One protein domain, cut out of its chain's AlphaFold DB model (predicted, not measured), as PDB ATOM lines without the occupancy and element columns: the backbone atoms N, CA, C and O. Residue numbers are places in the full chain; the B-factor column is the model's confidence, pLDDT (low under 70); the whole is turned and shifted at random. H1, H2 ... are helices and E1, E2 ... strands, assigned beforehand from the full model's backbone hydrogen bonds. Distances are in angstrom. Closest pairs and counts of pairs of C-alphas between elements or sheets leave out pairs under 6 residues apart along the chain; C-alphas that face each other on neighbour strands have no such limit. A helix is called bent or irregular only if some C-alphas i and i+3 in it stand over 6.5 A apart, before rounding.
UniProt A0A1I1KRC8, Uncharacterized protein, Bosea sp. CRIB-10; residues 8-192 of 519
ATOM      1  N   ALA A   8     -22.066 -35.920 -99.153       66.62
ATOM      2  CA  ALA A   8     -21.573 -34.545 -99.102       66.62
ATOM      3  C   ALA A   8     -20.117 -34.500 -98.613       66.62
ATOM      4  O   ALA A   8     -19.294 -33.739 -99.123       66.62
ATOM      5  N   ARG A   9     -19.762 -35.381 -97.671       73.38
ATOM      6  CA  ARG A   9     -18.393 -35.466 -97.145       73.38
ATOM      7  C   ARG A   9     -17.412 -36.064 -98.136       73.38
ATOM      8  O   ARG A   9     -16.232 -35.736 -98.104       73.38
ATOM      9  N   VAL A  10     -17.863 -36.913 -99.045       68.19
ATOM     10  CA  VAL A  10     -16.978 -37.410-100.101       68.19
ATOM     11  C   VAL A  10     -16.801 -36.394-101.212       68.19
ATOM     12  O   VAL A  10     -15.696 -36.296-101.738       68.19
ATOM     13  N   ALA A  11     -17.827 -35.603-101.533       69.25
ATOM     14  CA  ALA A  11     -17.660 -34.457-102.419       69.25
ATOM     15  C   ALA A  11     -16.595 -33.493-101.862       69.25
ATOM     16  O   ALA A  11     -15.693 -33.090-102.591       69.25
ATOM     17  N   GLU A  12     -16.609 -33.224-100.551       75.94
ATOM     18  CA  GLU A  12     -15.563 -32.449 -99.866       75.94
ATOM     19  C   GLU A  12     -14.165 -33.080-100.029       75.94
ATOM     20  O   GLU A  12     -13.219 -32.413-100.458       75.94
ATOM     21  N   ILE A  13     -14.031 -34.387 -99.769       80.69
ATOM     22  CA  ILE A  13     -12.771 -35.132 -99.953       80.69
ATOM     23  C   ILE A  13     -12.298 -35.071-101.418       80.69
ATOM     24  O   ILE A  13     -11.103 -34.899-101.673       80.69
ATOM     25  N   SER A  14     -13.222 -35.173-102.376       77.31
ATOM     26  CA  SER A  14     -12.954 -35.104-103.818       77.31
ATOM     27  C   SER A  14     -12.452 -33.731-104.246       77.31
ATOM     28  O   SER A  14     -11.452 -33.626-104.962       77.31
ATOM     29  N   THR A  15     -13.090 -32.667-103.758       83.31
ATOM     30  CA  THR A  15     -12.685 -31.283-104.022       83.31
ATOM     31  C   THR A  15     -11.275 -31.019-103.497       83.31
ATOM     32  O   THR A  15     -10.449 -30.419-104.191       83.31
ATOM     33  N   ILE A  16     -10.937 -31.538-102.313       85.62
ATOM     34  CA  ILE A  16      -9.582 -31.418-101.752       85.62
ATOM     35  C   ILE A  16      -8.563 -32.215-102.583       85.62
ATOM     36  O   ILE A  16      -7.499 -31.697-102.932       85.62
ATOM     37  N   ALA A  17      -8.876 -33.460-102.951       83.56
ATOM     38  CA  ALA A  17      -7.982 -34.275-103.775       83.56
ATOM     39  C   ALA A  17      -7.725 -33.637-105.155       83.56
ATOM     40  O   ALA A  17      -6.584 -33.621-105.637       83.56
ATOM     41  N   SER A  18      -8.768 -33.057-105.755       81.38
ATOM     42  CA  SER A  18      -8.721 -32.387-107.056       81.38
ATOM     43  C   SER A  18      -7.934 -31.077-107.003       81.38
ATOM     44  O   SER A  18      -7.001 -30.893-107.789       81.38
ATOM     45  N   SER A  19      -8.223 -30.200-106.033       82.62
ATOM     46  CA  SER A  19      -7.499 -28.928-105.850       82.62
ATOM     47  C   SER A  19      -5.997 -29.148-105.632       82.62
ATOM     48  O   SER A  19      -5.161 -28.450-106.211       82.62
ATOM     49  N   ARG A  20      -5.624 -30.196-104.887       84.12
ATOM     50  CA  ARG A  20      -4.222 -30.577-104.639       84.12
ATOM     51  C   ARG A  20      -3.591 -31.449-105.728       84.12
ATOM     52  O   ARG A  20      -2.400 -31.782-105.624       84.12
ATOM     53  N   ARG A  21      -4.337 -31.772-106.792       83.31
ATOM     54  CA  ARG A  21      -3.896 -32.568-107.951       83.31
ATOM     55  C   ARG A  21      -3.269 -33.895-107.526       83.31
ATOM     56  O   ARG A  21      -2.106 -34.187-107.848       83.31
ATOM     57  N   PHE A  22      -3.995 -34.660-106.720       83.38
ATOM     58  CA  PHE A  22      -3.556 -35.987-106.305       83.38
ATOM     59  C   PHE A  22      -3.545 -36.957-107.489       83.38
ATOM     60  O   PHE A  22      -4.399 -36.923-108.367       83.38
ATOM     61  N   SER A  23      -2.523 -37.815-107.528       81.25
ATOM     62  CA  SER A  23      -2.565 -39.019-108.363       81.25
ATOM     63  C   SER A  23      -3.528 -40.035-107.745       81.25
ATOM     64  O   SER A  23      -3.751 -39.973-106.540       81.25
ATOM     65  N   ALA A  24      -4.008 -41.030-108.499       73.62
ATOM     66  CA  ALA A  24      -4.874 -42.090-107.954       73.62
ATOM     67  C   ALA A  24      -4.294 -42.739-106.677       73.62
ATOM     68  O   ALA A  24      -4.974 -42.899-105.668       73.62
ATOM     69  N   ARG A  25      -2.978 -42.996-106.670       77.44
ATOM     70  CA  ARG A  25      -2.259 -43.527-105.501       77.44
ATOM     71  C   ARG A  25      -2.182 -42.540-104.329       77.44
ATOM     72  O   ARG A  25      -2.082 -42.950-103.174       77.44
ATOM     73  N   ASP A  26      -2.131 -41.239-104.604       81.69
ATOM     74  CA  ASP A  26      -2.157 -40.221-103.552       81.69
ATOM     75  C   ASP A  26      -3.566 -40.046-102.981       81.69
ATOM     76  O   ASP A  26      -3.683 -39.905-101.765       81.69
ATOM     77  N   THR A  27      -4.598 -40.129-103.825       78.25
ATOM     78  CA  THR A  27      -6.013 -40.142-103.436       78.25
ATOM     79  C   THR A  27      -6.309 -41.325-102.524       78.25
ATOM     80  O   THR A  27      -6.809 -41.121-101.424       78.25
ATOM     81  N   GLU A  28      -5.887 -42.537-102.894       74.75
ATOM     82  CA  GLU A  28      -6.002 -43.733-102.049       74.75
ATOM     83  C   GLU A  28      -5.396 -43.506-100.656       74.75
ATOM     84  O   GLU A  28      -6.039 -43.713 -99.628       74.75
ATOM     85  N   LYS A  29      -4.158 -43.008-100.597       80.88
ATOM     86  CA  LYS A  29      -3.471 -42.750 -99.322       80.88
ATOM     87  C   LYS A  29      -4.105 -41.627 -98.508       80.88
ATOM     88  O   LYS A  29      -4.000 -41.638 -97.284       80.88
ATOM     89  N   PHE A  30      -4.690 -40.638 -99.172       84.19
ATOM     90  CA  PHE A  30      -5.404 -39.547 -98.526       84.19
ATOM     91  C   PHE A  30      -6.716 -40.037 -97.913       84.19
ATOM     92  O   PHE A  30      -6.968 -39.784 -96.737       84.19
ATOM     93  N   VAL A  31      -7.475 -40.837 -98.662       79.62
ATOM     94  CA  VAL A  31      -8.668 -41.526 -98.167       79.62
ATOM     95  C   VAL A  31      -8.316 -42.383 -96.957       79.62
ATOM     96  O   VAL A  31      -8.924 -42.204 -95.908       79.62
ATOM     97  N   LEU A  32      -7.268 -43.211 -97.037       77.62
ATOM     98  CA  LEU A  32      -6.801 -44.025 -95.906       77.62
ATOM     99  C   LEU A  32      -6.434 -43.184 -94.672       77.62
ATOM    100  O   LEU A  32      -6.662 -43.606 -93.541       77.62
ATOM    101  N   ALA A  33      -5.900 -41.972 -94.856       82.81
ATOM    102  CA  ALA A  33      -5.625 -41.064 -93.744       82.81
ATOM    103  C   ALA A  33      -6.911 -40.513 -93.101       82.81
ATOM    104  O   ALA A  33      -6.981 -40.382 -91.876       82.81
ATOM    105  N   ILE A  34      -7.939 -40.224 -93.902       83.44
ATOM    106  CA  ILE A  34      -9.228 -39.713 -93.420       83.44
ATOM    107  C   ILE A  34     -10.044 -40.818 -92.763       83.44
ATOM    108  O   ILE A  34     -10.575 -40.602 -91.678       83.44
ATOM    109  N   THR A  35     -10.094 -42.006 -93.358       72.81
ATOM    110  CA  THR A  35     -10.812 -43.171 -92.830       72.81
ATOM    111  C   THR A  35     -10.057 -43.772 -91.634       72.81
ATOM    112  O   THR A  35     -10.645 -44.185 -90.638       72.81
ATOM    113  N   GLY A  36      -8.725 -43.716 -91.639       70.56
ATOM    114  CA  GLY A  36      -7.883 -44.437 -90.683       70.56
ATOM    115  C   GLY A  36      -7.653 -45.899 -91.076       70.56
ATOM    116  O   GLY A  36      -7.149 -46.665 -90.253       70.56
ATOM    117  N   GLY A  37      -8.013 -46.277 -92.306       63.28
ATOM    118  CA  GLY A  37      -7.773 -47.599 -92.875       63.28
ATOM    119  C   GLY A  37      -6.286 -47.872 -93.124       63.28
ATOM    120  O   GLY A  37      -5.504 -46.976 -93.442       63.28
ATOM    121  N   GLY A  38      -5.875 -49.133 -92.973       53.72
ATOM    122  CA  GLY A  38      -4.566 -49.614 -93.430       53.72
ATOM    123  C   GLY A  38      -3.337 -49.270 -92.574       53.72
ATOM    124  O   GLY A  38      -2.220 -49.496 -93.036       53.72
ATOM    125  N   SER A  39      -3.474 -48.765 -91.340       46.91
ATOM    126  CA  SER A  39      -2.310 -48.575 -90.454       46.91
ATOM    127  C   SER A  39      -2.544 -49.050 -89.019       46.91
ATOM    128  O   SER A  39      -3.588 -48.785 -88.430       46.91
ATOM    129  N   GLU A  40      -1.527 -49.683 -88.423       49.69
ATOM    130  CA  GLU A  40      -1.490 -50.012 -86.985       49.69
ATOM    131  C   GLU A  40      -1.545 -48.748 -86.096       49.69
ATOM    132  O   GLU A  40      -1.881 -48.833 -84.918       49.69
ATOM    133  N   ASN A  41      -1.258 -47.566 -86.666       61.72
ATOM    134  CA  ASN A  41      -1.292 -46.260 -86.009       61.72
ATOM    135  C   ASN A  41      -2.082 -45.246 -86.851       61.72
ATOM    136  O   ASN A  41      -1.487 -44.437 -87.565       61.72
ATOM    137  N   ALA A  42      -3.410 -45.233 -86.706       67.62
ATOM    138  CA  ALA A  42      -4.316 -44.321 -87.422       67.62
ATOM    139  C   ALA A  42      -4.010 -42.817 -87.229       67.62
ATOM    140  O   ALA A  42      -4.538 -41.984 -87.965       67.62
ATOM    141  N   ASP A  43      -3.163 -42.471 -86.254       79.44
ATOM    142  CA  ASP A  43      -2.718 -41.106 -85.981       79.44
ATOM    143  C   ASP A  43      -1.456 -40.718 -86.788       79.44
ATOM    144  O   ASP A  43      -1.165 -39.534 -86.921       79.44
ATOM    145  N   LEU A  44      -0.696 -41.671 -87.353       85.44
ATOM    146  CA  LEU A  44       0.572 -41.404 -88.057       85.44
ATOM    147  C   LEU A  44       0.454 -40.354 -89.186       85.44
ATOM    148  O   LEU A  44       1.337 -39.499 -89.278       85.44
ATOM    149  N   PRO A  45      -0.619 -40.323 -90.001       90.19
ATOM    150  CA  PRO A  45      -0.806 -39.256 -90.986       90.19
ATOM    151  C   PRO A  45      -0.907 -37.851 -90.369       90.19
ATOM    152  O   PRO A  45      -0.423 -36.887 -90.958       90.19
ATOM    153  N   LEU A  46      -1.472 -37.723 -89.162       92.88
ATOM    154  CA  LEU A  46      -1.555 -36.449 -88.435       92.88
ATOM    155  C   LEU A  46      -0.182 -36.019 -87.896       92.88
ATOM    156  O   LEU A  46       0.138 -34.830 -87.895       92.88
ATOM    157  N   TRP A  47       0.656 -36.979 -87.489       93.06
ATOM    158  CA  TRP A  47       2.053 -36.712 -87.127       93.06
ATOM    159  C   TRP A  47       2.846 -36.175 -88.317       93.06
ATOM    160  O   TRP A  47       3.554 -35.176 -88.179       93.06
ATOM    161  N   ASP A  48       2.712 -36.824 -89.475       93.81
ATOM    162  CA  ASP A  48       3.345 -36.388 -90.719       93.81
ATOM    163  C   ASP A  48       2.876 -34.990 -91.117       93.81
ATOM    164  O   ASP A  48       3.698 -34.144 -91.458       93.81
ATOM    165  N   MET A  49       1.568 -34.734 -91.036       96.19
ATOM    166  CA  MET A  49       0.975 -33.434 -91.339       96.19
ATOM    167  C   MET A  49       1.602 -32.318 -90.504       96.19
ATOM    168  O   MET A  49       2.082 -31.333 -91.059       96.19
ATOM    169  N   LEU A  50       1.655 -32.481 -89.182       96.88
ATOM    170  CA  LEU A  50       2.223 -31.463 -88.298       96.88
ATOM    171  C   LEU A  50       3.739 -31.290 -88.491       96.88
ATOM    172  O   LEU A  50       4.224 -30.162 -88.458       96.88
ATOM    173  N   GLN A  51       4.489 -32.368 -88.752       96.25
ATOM    174  CA  GLN A  51       5.923 -32.285 -89.071       96.25
ATOM    175  C   GLN A  51       6.178 -31.554 -90.395       96.25
ATOM    176  O   GLN A  51       7.113 -30.754 -90.490       96.25
ATOM    177  N   VAL A  52       5.336 -31.790 -91.402       97.06
ATOM    178  CA  VAL A  52       5.381 -31.078 -92.683       97.06
ATOM    179  C   VAL A  52       5.051 -29.602 -92.482       97.06
ATOM    180  O   VAL A  52       5.834 -28.765 -92.916       97.06
ATOM    181  N   LEU A  53       3.958 -29.262 -91.790       97.38
ATOM    182  CA  LEU A  53       3.576 -27.868 -91.533       97.38
ATOM    183  C   LEU A  53       4.645 -27.121 -90.725       97.38
ATOM    184  O   LEU A  53       4.988 -25.993 -91.069       97.38
ATOM    185  N   PHE A  54       5.235 -27.765 -89.715       97.44
ATOM    186  CA  PHE A  54       6.369 -27.210 -88.973       97.44
ATOM    187  C   PHE A  54       7.568 -26.923 -89.881       97.44
ATOM    188  O   PHE A  54       8.122 -25.825 -89.858       97.44
ATOM    189  N   SER A  55       7.938 -27.898 -90.716       97.31
ATOM    190  CA  SER A  55       9.077 -27.782 -91.631       97.31
ATOM    191  C   SER A  55       8.858 -26.689 -92.676       97.31
ATOM    192  O   SER A  55       9.752 -25.881 -92.915       97.31
ATOM    193  N   LEU A  56       7.662 -26.629 -93.267       96.62
ATOM    194  CA  LEU A  56       7.287 -25.592 -94.224       96.62
ATOM    195  C   LEU A  56       7.309 -24.214 -93.570       96.62
ATOM    196  O   LEU A  56       7.971 -23.324 -94.090       96.62
ATOM    197  N   GLY A  57       6.682 -24.066 -92.401       96.50
ATOM    198  CA  GLY A  57       6.686 -22.812 -91.654       96.50
ATOM    199  C   GLY A  57       8.088 -22.322 -91.312       96.50
ATOM    200  O   GLY A  57       8.377 -21.140 -91.462       96.50
ATOM    201  N   ALA A  58       8.991 -23.219 -90.906       96.31
ATOM    202  CA  ALA A  58      10.384 -22.868 -90.634       96.31
ATOM    203  C   ALA A  58      11.133 -22.389 -91.890       96.31
ATOM    204  O   ALA A  58      11.917 -21.445 -91.811       96.31
ATOM    205  N   LEU A  59      10.897 -23.030 -93.038       95.94
ATOM    206  CA  LEU A  59      11.566 -22.717 -94.304       95.94
ATOM    207  C   LEU A  59      11.033 -21.446 -94.980       95.94
ATOM    208  O   LEU A  59      11.773 -20.805 -95.724       95.94
ATOM    209  N   THR A  60       9.765 -21.095 -94.757       94.25
ATOM    210  CA  THR A  60       9.103 -19.950 -95.410       94.25
ATOM    211  C   THR A  60       8.920 -18.738 -94.495       94.25
ATOM    212  O   THR A  60       8.508 -17.672 -94.964       94.25
ATOM    213  N   ALA A  61       9.262 -18.866 -93.207       93.62
ATOM    214  CA  ALA A  61       9.247 -17.769 -92.248       93.62
ATOM    215  C   ALA A  61      10.092 -16.579 -92.716       93.62
ATOM    216  O   ALA A  61      11.183 -16.722 -93.271       93.62
ATOM    217  N   ASN A  62       9.620 -15.375 -92.411       90.31
ATOM    218  CA  ASN A  62      10.376 -14.146 -92.618       90.31
ATOM    219  C   ASN A  62      10.051 -13.132 -91.503       90.31
ATOM    220  O   ASN A  62       9.119 -13.350 -90.732       90.31
ATOM    221  N   PRO A  63      10.773 -12.001 -91.394       88.25
ATOM    222  CA  PRO A  63      10.568 -11.047 -90.300       88.25
ATOM    223  C   PRO A  63       9.143 -10.479 -90.175       88.25
ATOM    224  O   PRO A  63       8.796  -9.952 -89.124       88.25
ATOM    225  N   ARG A  64       8.326 -10.552 -91.235       88.94
ATOM    226  CA  ARG A  64       6.930 -10.085 -91.251       88.94
ATOM    227  C   ARG A  64       5.908 -11.216 -91.124       88.94
ATOM    228  O   ARG A  64       4.726 -10.929 -90.990       88.94
ATOM    229  N   MET A  65       6.346 -12.473 -91.183       90.62
ATOM    230  CA  MET A  65       5.494 -13.657 -91.152       90.62
ATOM    231  C   MET A  65       6.180 -14.736 -90.300       90.62
ATOM    232  O   MET A  65       7.080 -15.424 -90.796       90.62
ATOM    233  N   PRO A  66       5.815 -14.865 -89.011       94.06
ATOM    234  CA  PRO A  66       6.419 -15.859 -88.131       94.06
ATOM    235  C   PRO A  66       6.129 -17.275 -88.640       94.06
ATOM    236  O   PRO A  66       5.157 -17.500 -89.355       94.06
ATOM    237  N   ALA A  67       6.956 -18.245 -88.243       95.19
ATOM    238  CA  ALA A  67       6.940 -19.598 -88.810       95.19
ATOM    239  C   ALA A  67       5.566 -20.285 -88.771       95.19
ATOM    240  O   ALA A  67       5.176 -20.953 -89.724       95.19
ATOM    241  N   ARG A  68       4.795 -20.064 -87.704       95.12
ATOM    242  CA  ARG A  68       3.418 -20.549 -87.592       95.12
ATOM    243  C   ARG A  68       2.509 -19.990 -88.689       95.12
ATOM    244  O   ARG A  68       1.805 -20.745 -89.351       95.12
ATOM    245  N   ASP A  69       2.530 -18.677 -88.880       94.06
ATOM    246  CA  ASP A  69       1.680 -18.013 -89.869       94.06
ATOM    247  C   ASP A  69       2.173 -18.317 -91.289       94.06
ATOM    248  O   ASP A  69       1.368 -18.447 -92.206       94.06
ATOM    249  N   ALA A  70       3.479 -18.536 -91.459       94.06
ATOM    250  CA  ALA A  70       4.064 -19.012 -92.706       94.06
ATOM    251  C   ALA A  70       3.606 -20.441 -93.054       94.06
ATOM    252  O   ALA A  70       3.312 -20.720 -94.214       94.06
ATOM    253  N   ALA A  71       3.453 -21.326 -92.060       95.19
ATOM    254  CA  ALA A  71       2.875 -22.655 -92.262       95.19
ATOM    255  C   ALA A  71       1.411 -22.584 -92.721       95.19
ATOM    256  O   ALA A  71       1.024 -23.303 -93.641       95.19
ATOM    257  N   ILE A  72       0.615 -21.687 -92.125       92.19
ATOM    258  CA  ILE A  72      -0.767 -21.419 -92.557       92.19
ATOM    259  C   ILE A  72      -0.773 -20.816 -93.971       92.19
ATOM    260  O   ILE A  72      -1.581 -21.210 -94.803       92.19
ATOM    261  N   GLY A  73       0.165 -19.921 -94.285       91.06
ATOM    262  CA  GLY A  73       0.347 -19.400 -95.639       91.06
ATOM    263  C   GLY A  73       0.622 -20.509 -96.658       91.06
ATOM    264  O   GLY A  73       0.012 -20.527 -97.720       91.06
ATOM    265  N   CYS A  74       1.485 -21.475 -96.327       91.31
ATOM    266  CA  CYS A  74       1.744 -22.643 -97.174       91.31
ATOM    267  C   CYS A  74       0.534 -23.575 -97.310       91.31
ATOM    268  O   CYS A  74       0.375 -24.200 -98.359       91.31
ATOM    269  N   LEU A  75      -0.300 -23.681 -96.272       89.94
ATOM    270  CA  LEU A  75      -1.571 -24.395 -96.342       89.94
ATOM    271  C   LEU A  75      -2.490 -23.736 -97.374       89.94
ATOM    272  O   LEU A  75      -2.918 -24.390 -98.313       89.94
ATOM    273  N   LEU A  76      -2.703 -22.429 -97.277       87.25
ATOM    274  CA  LEU A  76      -3.623 -21.700 -98.155       87.25
ATOM    275  C   LEU A  76      -3.061 -21.436 -99.570       87.25
ATOM    276  O   LEU A  76      -3.757 -20.898-100.427       87.25
ATOM    277  N   ASP A  77      -1.806 -21.800 -99.842       83.94
ATOM    278  CA  ASP A  77      -1.157 -21.594-101.139       83.94
ATOM    279  C   ASP A  77      -1.498 -22.702-102.146       83.94
ATOM    280  O   ASP A  77      -0.709 -23.614-102.423       83.94
ATOM    281  N   GLU A  78      -2.679 -22.599-102.749       72.44
ATOM    282  CA  GLU A  78      -3.124 -23.481-103.837       72.44
ATOM    283  C   GLU A  78      -2.238 -23.365-105.091       72.44
ATOM    284  O   GLU A  78      -2.018 -24.332-105.822       72.44
ATOM    285  N   SER A  79      -1.669 -22.179-105.324       74.25
ATOM    286  CA  SER A  79      -0.835 -21.866-106.493       74.25
ATOM    287  C   SER A  79       0.602 -22.415-106.406       74.25
ATOM    288  O   SER A  79       1.342 -22.450-107.407       74.25
ATOM    289  N   GLY A  80       1.001 -22.843-105.204       77.94
ATOM    290  CA  GLY A  80       2.326 -23.341-104.858       77.94
ATOM    291  C   GLY A  80       3.437 -22.289-104.932       77.94
ATOM    292  O   GLY A  80       4.603 -22.668-105.046       77.94
ATOM    293  N   ILE A  81       3.119 -20.991-104.929       84.31
ATOM    294  CA  ILE A  81       4.101 -19.898-105.018       84.31
ATOM    295  C   ILE A  81       5.111 -19.942-103.865       84.31
ATOM    296  O   ILE A  81       6.304 -19.778-104.109       84.31
ATOM    297  N   LEU A  82       4.669 -20.213-102.637       85.00
ATOM    298  CA  LEU A  82       5.522 -20.314-101.449       85.00
ATOM    299  C   LEU A  82       6.368 -21.592-101.452       85.00
ATOM    300  O   LEU A  82       7.452 -21.621-100.874       85.00
ATOM    301  N   LEU A  83       5.895 -22.647-102.122       87.19
ATOM    302  CA  LEU A  83       6.582 -23.941-102.179       87.19
ATOM    303  C   LEU A  83       7.581 -24.047-103.340       87.19
ATOM    304  O   LEU A  83       8.532 -24.823-103.256       87.19
ATOM    305  N   ARG A  84       7.397 -23.286-104.429       85.31
ATOM    306  CA  ARG A  84       8.290 -23.297-105.609       85.31
ATOM    307  C   ARG A  84       9.760 -23.014-105.267       85.31
ATOM    308  O   ARG A  84      10.603 -23.767-105.751       85.31
ATOM    309  N   PRO A  85      10.104 -22.007-104.436       86.56
ATOM    310  CA  PRO A  85      11.495 -21.734-104.073       86.56
ATOM    311  C   PRO A  85      12.178 -22.881-103.323       86.56
ATOM    312  O   PRO A  85      13.394 -23.005-103.377       86.56
ATOM    313  N   LEU A  86      11.404 -23.742-102.658       87.06
ATOM    314  CA  LEU A  86      11.922 -24.886-101.908       87.06
ATOM    315  C   LEU A  86      12.259 -26.087-102.812       87.06
ATOM    316  O   LEU A  86      12.934 -27.014-102.374       87.06
ATOM    317  N   ARG A  87      11.798 -26.084-104.073       83.19
ATOM    318  CA  ARG A  87      11.991 -27.153-105.072       83.19
ATOM    319  C   ARG A  87      13.131 -26.839-106.039       83.19
ATOM    320  O   ARG A  87      12.950 -26.898-107.253       83.19
ATOM    321  N   GLN A  88      14.286 -26.459-105.512       82.06
ATOM    322  CA  GLN A  88      15.448 -26.078-106.317       82.06
ATOM    323  C   GLN A  88      16.590 -27.094-106.174       82.06
ATOM    324  O   GLN A  88      16.585 -27.929-105.268       82.06
ATOM    325  N   GLU A  89      17.558 -27.045-107.095       67.12
ATOM    326  CA  GLU A  89      18.750 -27.910-107.058       67.12
ATOM    327  C   GLU A  89      19.652 -27.611-105.847       67.12
ATOM    328  O   GLU A  89      20.328 -28.507-105.345       67.12
ATOM    329  N   GLY A  90      19.642 -26.369-105.345       73.44
ATOM    330  CA  GLY A  90      20.348 -25.980-104.123       73.44
ATOM    331  C   GLY A  90      19.503 -26.218-102.863       73.44
ATOM    332  O   GLY A  90      18.319 -25.875-102.869       73.44
ATOM    333  N   PRO A  91      20.078 -26.761-101.771       79.50
ATOM    334  CA  PRO A  91      19.322 -27.023-100.556       79.50
ATOM    335  C   PRO A  91      18.965 -25.733 -99.811       79.50
ATOM    336  O   PRO A  91      19.839 -24.929 -99.477       79.50
ATOM    337  N   VAL A  92      17.682 -25.562 -99.486       90.19
ATOM    338  CA  VAL A  92      17.204 -24.492 -98.598       90.19
ATOM    339  C   VAL A  92      17.198 -25.024 -97.173       90.19
ATOM    340  O   VAL A  92      16.623 -26.080 -96.914       90.19
ATOM    341  N   ARG A  93      17.844 -24.315 -96.243       94.25
ATOM    342  CA  ARG A  93      18.019 -24.779 -94.862       94.25
ATOM    343  C   ARG A  93      17.462 -23.789 -93.854       94.25
ATOM    344  O   ARG A  93      17.670 -22.586 -93.985       94.25
ATOM    345  N   ALA A  94      16.821 -24.317 -92.821       95.12
ATOM    346  CA  ALA A  94      16.338 -23.563 -91.675       95.12
ATOM    347  C   ALA A  94      16.610 -24.330 -90.376       95.12
ATOM    348  O   ALA A  94      16.739 -25.555 -90.370       95.12
ATOM    349  N   VAL A  95      16.687 -23.596 -89.266       94.06
ATOM    350  CA  VAL A  95      16.771 -24.169 -87.920       94.06
ATOM    351  C   VAL A  95      15.675 -23.547 -87.070       94.06
ATOM    352  O   VAL A  95      15.590 -22.324 -86.971       94.06
ATOM    353  N   LEU A  96      14.847 -24.384 -86.450       94.38
ATOM    354  CA  LEU A  96      13.766 -23.951 -85.567       94.38
ATOM    355  C   LEU A  96      13.620 -24.937 -84.408       94.38
ATOM    356  O   LEU A  96      13.614 -26.145 -84.626       94.38
ATOM    357  N   ALA A  97      13.522 -24.426 -83.176       91.75
ATOM    358  CA  ALA A  97      13.379 -25.235 -81.958       91.75
ATOM    359  C   ALA A  97      14.393 -26.400 -81.864       91.75
ATOM    360  O   ALA A  97      14.041 -27.526 -81.526       91.75
ATOM    361  N   GLY A  98      15.660 -26.164 -82.221       89.44
ATOM    362  CA  GLY A  98      16.708 -27.195 -82.184       89.44
ATOM    363  C   GLY A  98      16.581 -28.307 -83.237       89.44
ATOM    364  O   GLY A  98      17.379 -29.243 -83.211       89.44
ATOM    365  N   ALA A  99      15.622 -28.211 -84.163       93.25
ATOM    366  CA  ALA A  99      15.533 -29.059 -85.344       93.25
ATOM    367  C   ALA A  99      16.175 -28.376 -86.556       93.25
ATOM    368  O   ALA A  99      16.021 -27.171 -86.756       93.25
ATOM    369  N   THR A 100      16.845 -29.171 -87.384       95.19
ATOM    370  CA  THR A 100      17.384 -28.754 -88.682       95.19
ATOM    371  C   THR A 100      16.449 -29.237 -89.780       95.19
ATOM    372  O   THR A 100      16.101 -30.419 -89.824       95.19
ATOM    373  N   ILE A 101      16.056 -28.326 -90.666       96.31
ATOM    374  CA  ILE A 101      15.166 -28.589 -91.792       96.31
ATOM    375  C   ILE A 101      15.914 -28.272 -93.082       96.31
ATOM    376  O   ILE A 101      16.468 -27.183 -93.226       96.31
ATOM    377  N   GLU A 102      15.911 -29.212 -94.019       95.38
ATOM    378  CA  GLU A 102      16.527 -29.064 -95.334       95.38
ATOM    379  C   GLU A 102      15.523 -29.432 -96.426       95.38
ATOM    380  O   GLU A 102      14.964 -30.525 -96.412       95.38
ATOM    381  N   ALA A 103      15.282 -28.523 -97.365       95.44
ATOM    382  CA  ALA A 103      14.456 -28.760 -98.542       95.44
ATOM    383  C   ALA A 103      15.318 -28.869 -99.797       95.44
ATOM    384  O   ALA A 103      16.278 -28.122 -99.973       95.44
ATOM    385  N   SER A 104      14.933 -29.785-100.677       92.25
ATOM    386  CA  SER A 104      15.566 -30.040-101.967       92.25
ATOM    387  C   SER A 104      14.512 -30.246-103.058       92.25
ATOM    388  O   SER A 104      13.312 -30.375-102.792       92.25
ATOM    389  N   ALA A 105      14.964 -30.390-104.304       87.94
ATOM    390  CA  ALA A 105      14.107 -30.773-105.422       87.94
ATOM    391  C   ALA A 105      13.301 -32.070-105.181       87.94
ATOM    392  O   ALA A 105      12.204 -32.205-105.725       87.94
ATOM    393  N   ALA A 106      13.791 -33.006-104.358       87.25
ATOM    394  CA  ALA A 106      13.151 -34.309-104.147       87.25
ATOM    395  C   ALA A 106      12.286 -34.380-102.875       87.25
ATOM    396  O   ALA A 106      11.207 -34.986-102.882       87.25
ATOM    397  N   GLU A 107      12.747 -33.769-101.785       93.69
ATOM    398  CA  GLU A 107      12.163 -33.961-100.457       93.69
ATOM    399  C   GLU A 107      12.510 -32.844 -99.470       93.69
ATOM    400  O   GLU A 107      13.416 -32.040 -99.703       93.69
ATOM    401  N   ILE A 108      11.793 -32.848 -98.346       95.94
ATOM    402  CA  ILE A 108      12.144 -32.120 -97.128       95.94
ATOM    403  C   ILE A 108      12.612 -33.120 -96.073       95.94
ATOM    404  O   ILE A 108      11.919 -34.098 -95.785       95.94
ATOM    405  N   VAL A 109      13.769 -32.852 -95.473       95.81
ATOM    406  CA  VAL A 109      14.371 -33.640 -94.400       95.81
ATOM    407  C   VAL A 109      14.314 -32.843 -93.102       95.81
ATOM    408  O   VAL A 109      14.830 -31.732 -93.014       95.81
ATOM    409  N   LEU A 110      13.698 -33.435 -92.083       95.75
ATOM    410  CA  LEU A 110      13.593 -32.917 -90.724       95.75
ATOM    411  C   LEU A 110      14.484 -33.755 -89.801       95.75
ATOM    412  O   LEU A 110      14.273 -34.962 -89.666       95.75
ATOM    413  N   SER A 111      15.456 -33.118 -89.150       93.81
ATOM    414  CA  SER A 111      16.385 -33.759 -88.210       93.81
ATOM    415  C   SER A 111      16.292 -33.117 -86.826       93.81
ATOM    416  O   SER A 111      16.408 -31.899 -86.713       93.81
ATOM    417  N   TYR A 112      16.095 -33.908 -85.768       90.62
ATOM    418  CA  TYR A 112      15.909 -33.410 -84.394       90.62
ATOM    419  C   TYR A 112      16.428 -34.393 -83.329       90.62
ATOM    420  O   TYR A 112      16.756 -35.541 -83.622       90.62
ATOM    421  N   GLY A 113      16.517 -33.940 -82.072       77.88
ATOM    422  CA  GLY A 113      16.855 -34.798 -80.924       77.88
ATOM    423  C   GLY A 113      18.350 -34.960 -80.603       77.88
ATOM    424  O   GLY A 113      18.693 -35.741 -79.719       77.88
ATOM    425  N   ALA A 114      19.240 -34.186 -81.234       63.47
ATOM    426  CA  ALA A 114      20.700 -34.307 -81.089       63.47
ATOM    427  C   ALA A 114      21.272 -33.977 -79.683       63.47
ATOM    428  O   ALA A 114      22.481 -34.048 -79.481       63.47
ATOM    429  N   GLY A 115      20.435 -33.599 -78.708       58.16
ATOM    430  CA  GLY A 115      20.877 -33.132 -77.388       58.16
ATOM    431  C   GLY A 115      21.010 -34.201 -76.291       58.16
ATOM    432  O   GLY A 115      21.747 -33.973 -75.335       58.16
ATOM    433  N   LYS A 116      20.297 -35.340 -76.376       51.66
ATOM    434  CA  LYS A 116      20.295 -36.397 -75.329       51.66
ATOM    435  C   LYS A 116      20.171 -37.846 -75.847       51.66
ATOM    436  O   LYS A 116      20.125 -38.763 -75.033       51.66
ATOM    437  N   GLY A 117      20.132 -38.071 -77.163       59.59
ATOM    438  CA  GLY A 117      20.004 -39.398 -77.779       59.59
ATOM    439  C   GLY A 117      20.434 -39.398 -79.250       59.59
ATOM    440  O   GLY A 117      20.982 -38.404 -79.727       59.59
ATOM    441  N   GLU A 118      20.199 -40.505 -79.963       67.88
ATOM    442  CA  GLU A 118      20.428 -40.577 -81.413       67.88
ATOM    443  C   GLU A 118      19.585 -39.525 -82.147       67.88
ATOM    444  O   GLU A 118      18.387 -39.378 -81.892       67.88
ATOM    445  N   ALA A 119      20.222 -38.793 -83.065       78.56
ATOM    446  CA  ALA A 119      19.533 -37.848 -83.928       78.56
ATOM    447  C   ALA A 119      18.508 -38.599 -84.788       78.56
ATOM    448  O   ALA A 119      18.850 -39.538 -85.508       78.56
ATOM    449  N   LYS A 120      17.243 -38.185 -84.704       87.94
ATOM    450  CA  LYS A 120      16.157 -38.753 -85.499       87.94
ATOM    451  C   LYS A 120      15.999 -37.941 -86.770       87.94
ATOM    452  O   LYS A 120      15.897 -36.716 -86.717       87.94
ATOM    453  N   THR A 121      15.911 -38.642 -87.894       91.00
ATOM    454  CA  THR A 121      15.712 -38.037 -89.211       91.00
ATOM    455  C   THR A 121      14.420 -38.554 -89.828       91.00
ATOM    456  O   THR A 121      14.151 -39.758 -89.844       91.00
ATOM    457  N   ARG A 122      13.601 -37.638 -90.345       93.38
ATOM    458  CA  ARG A 122      12.373 -37.928 -91.089       93.38
ATOM    459  C   ARG A 122      12.431 -37.232 -92.439       93.38
ATOM    460  O   ARG A 122      12.702 -36.038 -92.493       93.38
ATOM    461  N   SER A 123      12.154 -37.969 -93.511       94.06
ATOM    462  CA  SER A 123      12.071 -37.412 -94.859       94.06
ATOM    463  C   SER A 123      10.646 -37.444 -95.414       94.06
ATOM    464  O   SER A 123       9.859 -38.379 -95.199       94.06
ATOM    465  N   PHE A 124      10.311 -36.381 -96.140       95.06
ATOM    466  CA  PHE A 124       9.012 -36.158 -96.752       95.06
ATOM    467  C   PHE A 124       9.194 -35.821 -98.227       95.06
ATOM    468  O   PHE A 124       9.598 -34.716 -98.582       95.06
ATOM    469  N   SER A 125       8.846 -36.764 -99.100       93.19
ATOM    470  CA  SER A 125       8.762 -36.483-100.532       93.19
ATOM    471  C   SER A 125       7.695 -35.426-100.825       93.19
ATOM    472  O   SER A 125       6.714 -35.279-100.088       93.19
ATOM    473  N   TRP A 126       7.803 -34.750-101.968       90.69
ATOM    474  CA  TRP A 126       6.801 -33.765-102.389       90.69
ATOM    475  C   TRP A 126       5.385 -34.327-102.580       90.69
ATOM    476  O   TRP A 126       4.416 -33.571-102.499       90.69
ATOM    477  N   SER A 127       5.223 -35.637-102.807       89.00
ATOM    478  CA  SER A 127       3.895 -36.270-102.773       89.00
ATOM    479  C   SER A 127       3.369 -36.404-101.343       89.00
ATOM    480  O   SER A 127       2.205 -36.114-101.093       89.00
ATOM    481  N   ARG A 128       4.223 -36.771-100.376       91.25
ATOM    482  CA  ARG A 128       3.846 -36.842 -98.954       91.25
ATOM    483  C   ARG A 128       3.513 -35.469 -98.379       91.25
ATOM    484  O   ARG A 128       2.538 -35.365 -97.649       91.25
ATOM    485  N   ILE A 129       4.255 -34.433 -98.770       92.38
ATOM    486  CA  ILE A 129       3.969 -33.040 -98.398       92.38
ATOM    487  C   ILE A 129       2.594 -32.617 -98.923       92.38
ATOM    488  O   ILE A 129       1.794 -32.083 -98.166       92.38
ATOM    489  N   ARG A 130       2.279 -32.913-100.190       90.44
ATOM    490  CA  ARG A 130       0.955 -32.620-100.759       90.44
ATOM    491  C   ARG A 130      -0.178 -33.333-100.017       90.44
ATOM    492  O   ARG A 130      -1.180 -32.697 -99.724       90.44
ATOM    493  N   ARG A 131      -0.005 -34.610 -99.659       90.50
ATOM    494  CA  ARG A 131      -0.998 -35.351 -98.857       90.50
ATOM    495  C   ARG A 131      -1.161 -34.782 -97.445       90.50
ATOM    496  O   ARG A 131      -2.279 -34.694 -96.960       90.50
ATOM    497  N   ALA A 132      -0.065 -34.371 -96.809       93.38
ATOM    498  CA  ALA A 132      -0.097 -33.683 -95.520       93.38
ATOM    499  C   ALA A 132      -0.868 -32.356 -95.600       93.38
ATOM    500  O   ALA A 132      -1.705 -32.095 -94.744       93.38
ATOM    501  N   LEU A 133      -0.632 -31.552 -96.640       93.50
ATOM    502  CA  LEU A 133      -1.380 -30.313 -96.865       93.50
ATOM    503  C   LEU A 133      -2.866 -30.584 -97.130       93.50
ATOM    504  O   LEU A 133      -3.696 -29.941 -96.507       93.50
ATOM    505  N   GLY A 134      -3.207 -31.592 -97.941       91.69
ATOM    506  CA  GLY A 134      -4.607 -31.985 -98.145       91.69
ATOM    507  C   GLY A 134      -5.298 -32.462 -96.861       91.69
ATOM    508  O   GLY A 134      -6.466 -32.168 -96.646       91.69
ATOM    509  N   LEU A 135      -4.585 -33.149 -95.960       92.94
ATOM    510  CA  LEU A 135      -5.136 -33.522 -94.649       92.94
ATOM    511  C   LEU A 135      -5.377 -32.303 -93.750       92.94
ATOM    512  O   LEU A 135      -6.341 -32.281 -92.988       92.94
ATOM    513  N   ALA A 136      -4.527 -31.284 -93.854       93.69
ATOM    514  CA  ALA A 136      -4.732 -30.024 -93.161       93.69
ATOM    515  C   ALA A 136      -5.882 -29.206 -93.774       93.69
ATOM    516  O   ALA A 136      -6.647 -28.626 -93.010       93.69
ATOM    517  N   ASP A 137      -6.062 -29.215 -95.102       90.88
ATOM    518  CA  ASP A 137      -7.233 -28.606 -95.760       90.88
ATOM    519  C   ASP A 137      -8.521 -29.296 -95.325       90.88
ATOM    520  O   ASP A 137      -9.506 -28.634 -95.021       90.88
ATOM    521  N   PHE A 138      -8.493 -30.626 -95.225       91.00
ATOM    522  CA  PHE A 138      -9.619 -31.394 -94.714       91.00
ATOM    523  C   PHE A 138      -9.967 -30.984 -93.284       91.00
ATOM    524  O   PHE A 138     -11.113 -30.674 -93.004       91.00
ATOM    525  N   LEU A 139      -8.992 -30.912 -92.371       90.81
ATOM    526  CA  LEU A 139      -9.263 -30.421 -91.016       90.81
ATOM    527  C   LEU A 139      -9.749 -28.968 -91.014       90.81
ATOM    528  O   LEU A 139     -10.566 -28.609 -90.176       90.81
ATOM    529  N   PHE A 140      -9.251 -28.130 -91.920       88.75
ATOM    530  CA  PHE A 140      -9.684 -26.742 -92.043       88.75
ATOM    531  C   PHE A 140     -11.156 -26.632 -92.476       88.75
ATOM    532  O   PHE A 140     -11.873 -25.796 -91.927       88.75
ATOM    533  N   ALA A 141     -11.593 -27.472 -93.418       84.69
ATOM    534  CA  ALA A 141     -12.945 -27.477 -93.980       84.69
ATOM    535  C   ALA A 141     -13.961 -28.291 -93.156       84.69
ATOM    536  O   ALA A 141     -15.145 -27.956 -93.142       84.69
ATOM    537  N   ALA A 142     -13.505 -29.314 -92.427       83.06
ATOM    538  CA  ALA A 142     -14.380 -30.241 -91.729       83.06
ATOM    539  C   ALA A 142     -15.161 -29.551 -90.598       83.06
ATOM    540  O   ALA A 142     -14.606 -29.110 -89.579       83.06
ATOM    541  N   GLU A 143     -16.480 -29.507 -90.778       70.12
ATOM    542  CA  GLU A 143     -17.426 -28.898 -89.848       70.12
ATOM    543  C   GLU A 143     -17.475 -29.631 -88.495       70.12
ATOM    544  O   GLU A 143     -17.166 -30.821 -88.372       70.12
ATOM    545  N   ALA A 144     -17.848 -28.882 -87.454       61.31
ATOM    546  CA  ALA A 144     -18.058 -29.391 -86.103       61.31
ATOM    547  C   ALA A 144     -19.527 -29.758 -85.856       61.31
ATOM    548  O   ALA A 144     -20.419 -29.178 -86.464       61.31
ATOM    549  N   ASP A 145     -19.771 -30.641 -84.887       58.44
ATOM    550  CA  ASP A 145     -21.089 -30.791 -84.260       58.44
ATOM    551  C   ASP A 145     -21.384 -29.591 -83.334       58.44
ATOM    552  O   ASP A 145     -20.458 -28.961 -82.825       58.44
ATOM    553  N   GLU A 146     -22.653 -29.345 -82.992       53.78
ATOM    554  CA  GLU A 146     -23.066 -28.362 -81.971       53.78
ATOM    555  C   GLU A 146     -22.385 -28.604 -80.607       53.78
ATOM    556  O   GLU A 146     -22.303 -27.711 -79.761       53.78
ATOM    557  N   ARG A 147     -21.898 -29.834 -80.375       48.50
ATOM    558  CA  ARG A 147     -21.266 -30.292 -79.127       48.50
ATOM    559  C   ARG A 147     -19.745 -30.468 -79.202       48.50
ATOM    560  O   ARG A 147     -19.153 -30.818 -78.175       48.50
ATOM    561  N   SER A 148     -19.098 -30.267 -80.353       56.47
ATOM    562  CA  SER A 148     -17.636 -30.383 -80.477       56.47
ATOM    563  C   SER A 148     -17.005 -29.146 -81.103       56.47
ATOM    564  O   SER A 148     -17.610 -28.463 -81.914       56.47
ATOM    565  N   GLU A 149     -15.747 -28.873 -80.765       66.38
ATOM    566  CA  GLU A 149     -14.960 -27.869 -81.486       66.38
ATOM    567  C   GLU A 149     -14.635 -28.383 -82.903       66.38
ATOM    568  O   GLU A 149     -14.394 -29.578 -83.092       66.38
ATOM    569  N   GLY A 150     -14.675 -27.499 -83.908       81.75
ATOM    570  CA  GLY A 150     -14.481 -27.862 -85.319       81.75
ATOM    571  C   GLY A 150     -13.049 -28.221 -85.685       81.75
ATOM    572  O   GLY A 150     -12.112 -27.926 -84.937       81.75
ATOM    573  N   GLY A 151     -12.866 -28.815 -86.867       85.94
ATOM    574  CA  GLY A 151     -11.551 -29.258 -87.333       85.94
ATOM    575  C   GLY A 151     -10.532 -28.113 -87.392       85.94
ATOM    576  O   GLY A 151      -9.376 -28.290 -87.000       85.94
ATOM    577  N   LEU A 152     -10.982 -26.902 -87.745       89.19
ATOM    578  CA  LEU A 152     -10.173 -25.681 -87.726       89.19
ATOM    579  C   LEU A 152      -9.594 -25.380 -86.336       89.19
ATOM    580  O   LEU A 152      -8.426 -25.001 -86.212       89.19
ATOM    581  N   VAL A 153     -10.395 -25.544 -85.281       90.19
ATOM    582  CA  VAL A 153      -9.961 -25.292 -83.899       90.19
ATOM    583  C   VAL A 153      -8.935 -26.339 -83.478       90.19
ATOM    584  O   VAL A 153      -7.894 -25.986 -82.916       90.19
ATOM    585  N   ALA A 154      -9.170 -27.607 -83.826       91.88
ATOM    586  CA  ALA A 154      -8.226 -28.692 -83.574       91.88
ATOM    587  C   ALA A 154      -6.882 -28.461 -84.292       91.88
ATOM    588  O   ALA A 154      -5.821 -28.590 -83.676       91.88
ATOM    589  N   LEU A 155      -6.910 -28.052 -85.567       93.94
ATOM    590  CA  LEU A 155      -5.715 -27.730 -86.352       93.94
ATOM    591  C   LEU A 155      -4.960 -26.529 -85.773       93.94
ATOM    592  O   LEU A 155      -3.744 -26.596 -85.587       93.94
ATOM    593  N   ARG A 156      -5.667 -25.443 -85.441       92.50
ATOM    594  CA  ARG A 156      -5.066 -24.247 -84.836       92.50
ATOM    595  C   ARG A 156      -4.386 -24.574 -83.508       92.50
ATOM    596  O   ARG A 156      -3.244 -24.175 -83.304       92.50
ATOM    597  N   THR A 157      -5.063 -25.326 -82.646       93.56
ATOM    598  CA  THR A 157      -4.540 -25.737 -81.334       93.56
ATOM    599  C   THR A 157      -3.285 -26.591 -81.485       93.56
ATOM    600  O   THR A 157      -2.302 -26.394 -80.771       93.56
ATOM    601  N   ALA A 158      -3.278 -27.502 -82.460       95.31
ATOM    602  CA  ALA A 158      -2.107 -28.307 -82.770       95.31
ATOM    603  C   ALA A 158      -0.933 -27.454 -83.274       95.31
ATOM    604  O   ALA A 158       0.190 -27.635 -82.810       95.31
ATOM    605  N   LEU A 159      -1.172 -26.495 -84.176       95.88
ATOM    606  CA  LEU A 159      -0.133 -25.583 -84.665       95.88
ATOM    607  C   LEU A 159       0.431 -24.702 -83.544       95.88
ATOM    608  O   LEU A 159       1.650 -24.579 -83.429       95.88
ATOM    609  N   ASP A 160      -0.433 -24.145 -82.692       95.25
ATOM    610  CA  ASP A 160      -0.027 -23.375 -81.511       95.25
ATOM    611  C   ASP A 160       0.888 -24.218 -80.610       95.25
ATOM    612  O   ASP A 160       1.953 -23.760 -80.196       95.25
ATOM    613  N   ALA A 161       0.522 -25.480 -80.372       95.31
ATOM    614  CA  ALA A 161       1.303 -26.398 -79.552       95.31
ATOM    615  C   ALA A 161       2.668 -26.754 -80.169       95.31
ATOM    616  O   ALA A 161       3.665 -26.759 -79.447       95.31
ATOM    617  N   VAL A 162       2.739 -27.038 -81.478       95.75
ATOM    618  CA  VAL A 162       4.004 -27.406 -82.147       95.75
ATOM    619  C   VAL A 162       4.962 -26.217 -82.224       95.75
ATOM    620  O   VAL A 162       6.150 -26.366 -81.943       95.75
ATOM    621  N   PHE A 163       4.472 -25.027 -82.579       95.81
ATOM    622  CA  PHE A 163       5.326 -23.843 -82.719       95.81
ATOM    623  C   PHE A 163       5.701 -23.190 -81.379       95.81
ATOM    624  O   PHE A 163       6.626 -22.379 -81.346       95.81
ATOM    625  N   ALA A 164       5.046 -23.561 -80.274       94.44
ATOM    626  CA  ALA A 164       5.434 -23.158 -78.921       94.44
ATOM    627  C   ALA A 164       6.561 -24.019 -78.312       94.44
ATOM    628  O   ALA A 164       7.030 -23.724 -77.209       94.44
ATOM    629  N   LEU A 165       6.997 -25.091 -78.986       91.88
ATOM    630  CA  LEU A 165       8.050 -25.966 -78.473       91.88
ATOM    631  C   LEU A 165       9.399 -25.238 -78.409       91.88
ATOM    632  O   LEU A 165       9.894 -24.714 -79.403       91.88
ATOM    633  N   SER A 166      10.045 -25.278 -77.242       88.62
ATOM    634  CA  SER A 166      11.420 -24.787 -77.074       88.62
ATOM    635  C   SER A 166      12.461 -25.725 -77.695       88.62
ATOM    636  O   SER A 166      13.548 -25.291 -78.068       88.62
ATOM    637  N   SER A 167      12.128 -27.014 -77.794       90.31
ATOM    638  CA  SER A 167      12.886 -28.048 -78.494       90.31
ATOM    639  C   SER A 167      11.899 -28.974 -79.193       90.31
ATOM    640  O   SER A 167      10.957 -29.445 -78.560       90.31
ATOM    641  N   PHE A 168      12.107 -29.247 -80.476       90.00
ATOM    642  CA  PHE A 168      11.271 -30.164 -81.240       90.00
ATOM    643  C   PHE A 168      11.568 -31.613 -80.826       90.00
ATOM    644  O   PHE A 168      12.676 -32.116 -81.039       90.00
ATOM    645  N   ASP A 169      10.589 -32.282 -80.217       89.25
ATOM    646  CA  ASP A 169      10.702 -33.652 -79.715       89.25
ATOM    647  C   ASP A 169       9.400 -34.459 -79.888       89.25
ATOM    648  O   ASP A 169       8.336 -33.933 -80.228       89.25
ATOM    649  N   GLU A 170       9.486 -35.778 -79.690       88.19
ATOM    650  CA  GLU A 170       8.335 -36.676 -79.856       88.19
ATOM    651  C   GLU A 170       7.246 -36.453 -78.800       88.19
ATOM    652  O   GLU A 170       6.071 -36.644 -79.104       88.19
ATOM    653  N   ASP A 171       7.595 -36.019 -77.586       88.75
ATOM    654  CA  ASP A 171       6.624 -35.772 -76.513       88.75
ATOM    655  C   ASP A 171       5.797 -34.503 -76.768       88.75
ATOM    656  O   ASP A 171       4.590 -34.463 -76.502       88.75
ATOM    657  N   GLY A 172       6.421 -33.455 -77.306       88.94
ATOM    658  CA  GLY A 172       5.759 -32.261 -77.820       88.94
ATOM    659  C   GLY A 172       4.840 -32.591 -78.990       88.94
ATOM    660  O   GLY A 172       3.660 -32.238 -78.963       88.94
ATOM    661  N   MET A 173       5.336 -33.362 -79.961       91.31
ATOM    662  CA  MET A 173       4.532 -33.818 -81.099       91.31
ATOM    663  C   MET A 173       3.345 -34.686 -80.676       91.31
ATOM    664  O   MET A 173       2.227 -34.475 -81.145       91.31
ATOM    665  N   LYS A 174       3.548 -35.613 -79.735       90.81
ATOM    666  CA  LYS A 174       2.479 -36.459 -79.199       90.81
ATOM    667  C   LYS A 174       1.374 -35.632 -78.563       90.81
ATOM    668  O   LYS A 174       0.214 -35.994 -78.721       90.81
ATOM    669  N   ARG A 175       1.710 -34.553 -77.847       90.38
ATOM    670  CA  ARG A 175       0.721 -33.629 -77.268       90.38
ATOM    671  C   ARG A 175      -0.022 -32.854 -78.353       90.38
ATOM    672  O   ARG A 175      -1.244 -32.800 -78.305       90.38
ATOM    673  N   ALA A 176       0.686 -32.331 -79.350       93.50
ATOM    674  CA  ALA A 176       0.069 -31.555 -80.420       93.50
ATOM    675  C   ALA A 176      -0.900 -32.366 -81.301       93.50
ATOM    676  O   ALA A 176      -1.910 -31.833 -81.749       93.50
ATOM    677  N   VAL A 177      -0.638 -33.659 -81.523       93.38
ATOM    678  CA  VAL A 177      -1.511 -34.530 -82.335       93.38
ATOM    679  C   VAL A 177      -2.828 -34.891 -81.629       93.38
ATOM    680  O   VAL A 177      -3.782 -35.286 -82.298       93.38
ATOM    681  N   GLN A 178      -2.922 -34.762 -80.299       90.06
ATOM    682  CA  GLN A 178      -4.079 -35.256 -79.537       90.06
ATOM    683  C   GLN A 178      -5.405 -34.649 -79.988       90.06
ATOM    684  O   GLN A 178      -6.362 -35.403 -80.166       90.06
ATOM    685  N   GLU A 179      -5.458 -33.332 -80.197       89.75
ATOM    686  CA  GLU A 179      -6.702 -32.656 -80.578       89.75
ATOM    687  C   GLU A 179      -7.148 -33.002 -82.008       89.75
ATOM    688  O   GLU A 179      -8.273 -33.487 -82.159       89.75
ATOM    689  N   PRO A 180      -6.295 -32.920 -83.052       91.12
ATOM    690  CA  PRO A 180      -6.643 -33.431 -84.379       91.12
ATOM    691  C   PRO A 180      -7.074 -34.902 -84.364       91.12
ATOM    692  O   PRO A 180      -8.063 -35.267 -84.994       91.12
ATOM    693  N   ALA A 181      -6.388 -35.761 -83.604       89.19
ATOM    694  CA  ALA A 181      -6.742 -37.178 -83.518       89.19
ATOM    695  C   ALA A 181      -8.094 -37.398 -82.822       89.19
ATOM    696  O   ALA A 181      -8.878 -38.259 -83.227       89.19
ATOM    697  N   ARG A 182      -8.393 -36.619 -81.778       86.50
ATOM    698  CA  ARG A 182      -9.689 -36.641 -81.095       86.50
ATOM    699  C   ARG A 182     -10.810 -36.195 -82.031       86.50
ATOM    700  O   ARG A 182     -11.821 -36.895 -82.092       86.50
ATOM    701  N   PHE A 183     -10.606 -35.105 -82.771       88.12
ATOM    702  CA  PHE A 183     -11.541 -34.621 -83.784       88.12
ATOM    703  C   PHE A 183     -11.790 -35.684 -84.860       88.12
ATOM    704  O   PHE A 183     -12.928 -36.106 -85.039       88.12
ATOM    705  N   MET A 184     -10.736 -36.224 -85.483       86.12
ATOM    706  CA  MET A 184     -10.861 -37.248 -86.531       86.12
ATOM    707  C   MET A 184     -11.627 -38.487 -86.056       86.12
ATOM    708  O   MET A 184     -12.447 -39.034 -86.789       86.12
ATOM    709  N   ARG A 185     -11.407 -38.939 -84.814       81.25
ATOM    710  CA  ARG A 185     -12.167 -40.068 -84.244       81.25
ATOM    711  C   ARG A 185     -13.647 -39.741 -84.059       81.25
ATOM    712  O   ARG A 185     -14.471 -40.631 -84.252       81.25
ATOM    713  N   ALA A 186     -13.981 -38.518 -83.649       79.69
ATOM    714  CA  ALA A 186     -15.367 -38.079 -83.514       79.69
ATOM    715  C   ALA A 186     -16.038 -37.954 -84.890       79.69
ATOM    716  O   ALA A 186     -17.100 -38.538 -85.101       79.69
ATOM    717  N   TRP A 187     -15.361 -37.309 -85.841       82.25
ATOM    718  CA  TRP A 187     -15.826 -37.125 -87.212       82.25
ATOM    719  C   TRP A 187     -16.092 -38.466 -87.914       82.25
ATOM    720  O   TRP A 187     -17.195 -38.704 -88.405       82.25
ATOM    721  N   ARG A 188     -15.145 -39.418 -87.857       79.56
ATOM    722  CA  ARG A 188     -15.317 -40.767 -88.436       79.56
ATOM    723  C   ARG A 188     -16.522 -41.503 -87.858       79.56
ATOM    724  O   ARG A 188     -17.260 -42.128 -88.600       79.56
ATOM    725  N   ARG A 189     -16.754 -41.426 -86.543       73.44
ATOM    726  CA  ARG A 189     -17.923 -42.076 -85.921       73.44
ATOM    727  C   ARG A 189     -19.248 -41.522 -86.441       73.44
ATOM    728  O   ARG A 189     -20.231 -42.249 -86.444       73.44
ATOM    729  N   ARG A 190     -19.282 -40.251 -86.846       74.81
ATOM    730  CA  ARG A 190     -20.496 -39.572 -87.305       74.81
ATOM    731  C   ARG A 190     -20.790 -39.815 -88.783       74.81
ATOM    732  O   ARG A 190     -21.950 -40.070 -89.121       74.81
ATOM    733  N   HIS A 191     -19.760 -39.694 -89.621       74.31
ATOM    734  CA  HIS A 191     -19.882 -39.687 -91.085       74.31
ATOM    735  C   HIS A 191     -19.445 -41.001 -91.743       74.31
ATOM    736  O   HIS A 191     -19.759 -41.223 -92.904       74.31
ATOM    737  N   LEU A 192     -18.732 -41.869 -91.011       72.88
ATOM    738  CA  LEU A 192     -18.265 -43.187 -91.456       72.88
ATOM    739  C   LEU A 192     -18.536 -44.269 -90.378       72.88
ATOM    740  O   LEU A 192     -17.609 -44.970 -89.954       72.88
TER     741      LEU A 192
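What this domain is: This is residues 8 to 192 of the 519 residues of an uncharacterized protein of Bosea sp. CRIB-10 (UniProt A0A1I1KRC8). A sheet of four strands, E1 to E4, makes a wall at one end of a mass of helices, and no named helix covers its other face. H3 runs across the covered face, H5 crosses H3 and leads away from the sheet, and round them sit H4, the hairpin of H6 and H7, and, away from the sheet, H1 and H2. The printed part has 185 residues, with four helices, four strands and three helices in that order along the chain; the sheet, E1 E2 E3 E4, is antiparallel and the class is mixed. It is compact, with a radius of gyration of the C-alphas of 15.9 A, and spans 42 by 35 by 33 A.

How they stand to each other: E1, residues 92 to 96, E2, 99 to 103, E3, 107 to 112, and E4, 120 to 125, form a meander, each strand the antiparallel neighbour of the one before. N 94 and O 101 are 2.9 A apart, N 102 and O 109 2.9 A, and N 110 and O 122 2.8 A, within hydrogen-bond range. H3, residues 44 to 60, is on the sheet at a height over the sheet of 8.8 A, across the strands at 78 degrees to E2 on the local plane. H5, residues 126 to 141, on the same face, stands up from the sheet at 79 degrees; the sheet with H3 and H5 makes two layers, helices on one face of a sheet. H5, the hub, touches H3 about perpendicular at 78 degrees, closest at the C-alphas of Met 49 and Ala 132, 4.3 A. H4, residues 67 to 76, touches H3, with C-alphas 57 and 71 closest at 3.9 A. H6, residues 151 to 163, touches H5, closest at C-alphas 140 and 152, 4.5 A. H7, residues 170 to 191, forms a helical hairpin with H6 at a shallow tilt of 6 degrees, opposite ways, C-alphas 158 and 176 closest at 4.6 A. H1, residues 8 to 19, and H2, 24 to 35, form a bundle with H5, three helices together; H2 touches H5 closest at C-alphas 30 and 131, 6.1 A, and H1 touches H5 closest at C-alphas 16 and 134, 6.2 A. Every O i to N i+4 pair is within hydrogen-bond range in H1 to H6, and 15 of 18 in H7.

Where its parts are: H1 begins at C-alpha 8, (-21.573, -34.545, -99.102). H3 measures 24.2 A from first to last C-alpha, H5 22.4 A and H7 30.5 A. H7 has a kink of 37 degrees near residue 177 and is only just irregular, with C-alphas 176 and 179 6.9 A apart; it ends at C-alpha 191, (-19.882, -39.687, -91.085).

The domain as a whole: The C-alphas of Glu 89 and Arg 147, the two farthest apart, are 48.9 A from each other. The printed part has no cut, and the link from H4 to E1, residues 77 to 91, is long. The mean pLDDT of the printed part is 85.0; residues under 70 include 37 to 42, 114 to 118 and 144 to 149.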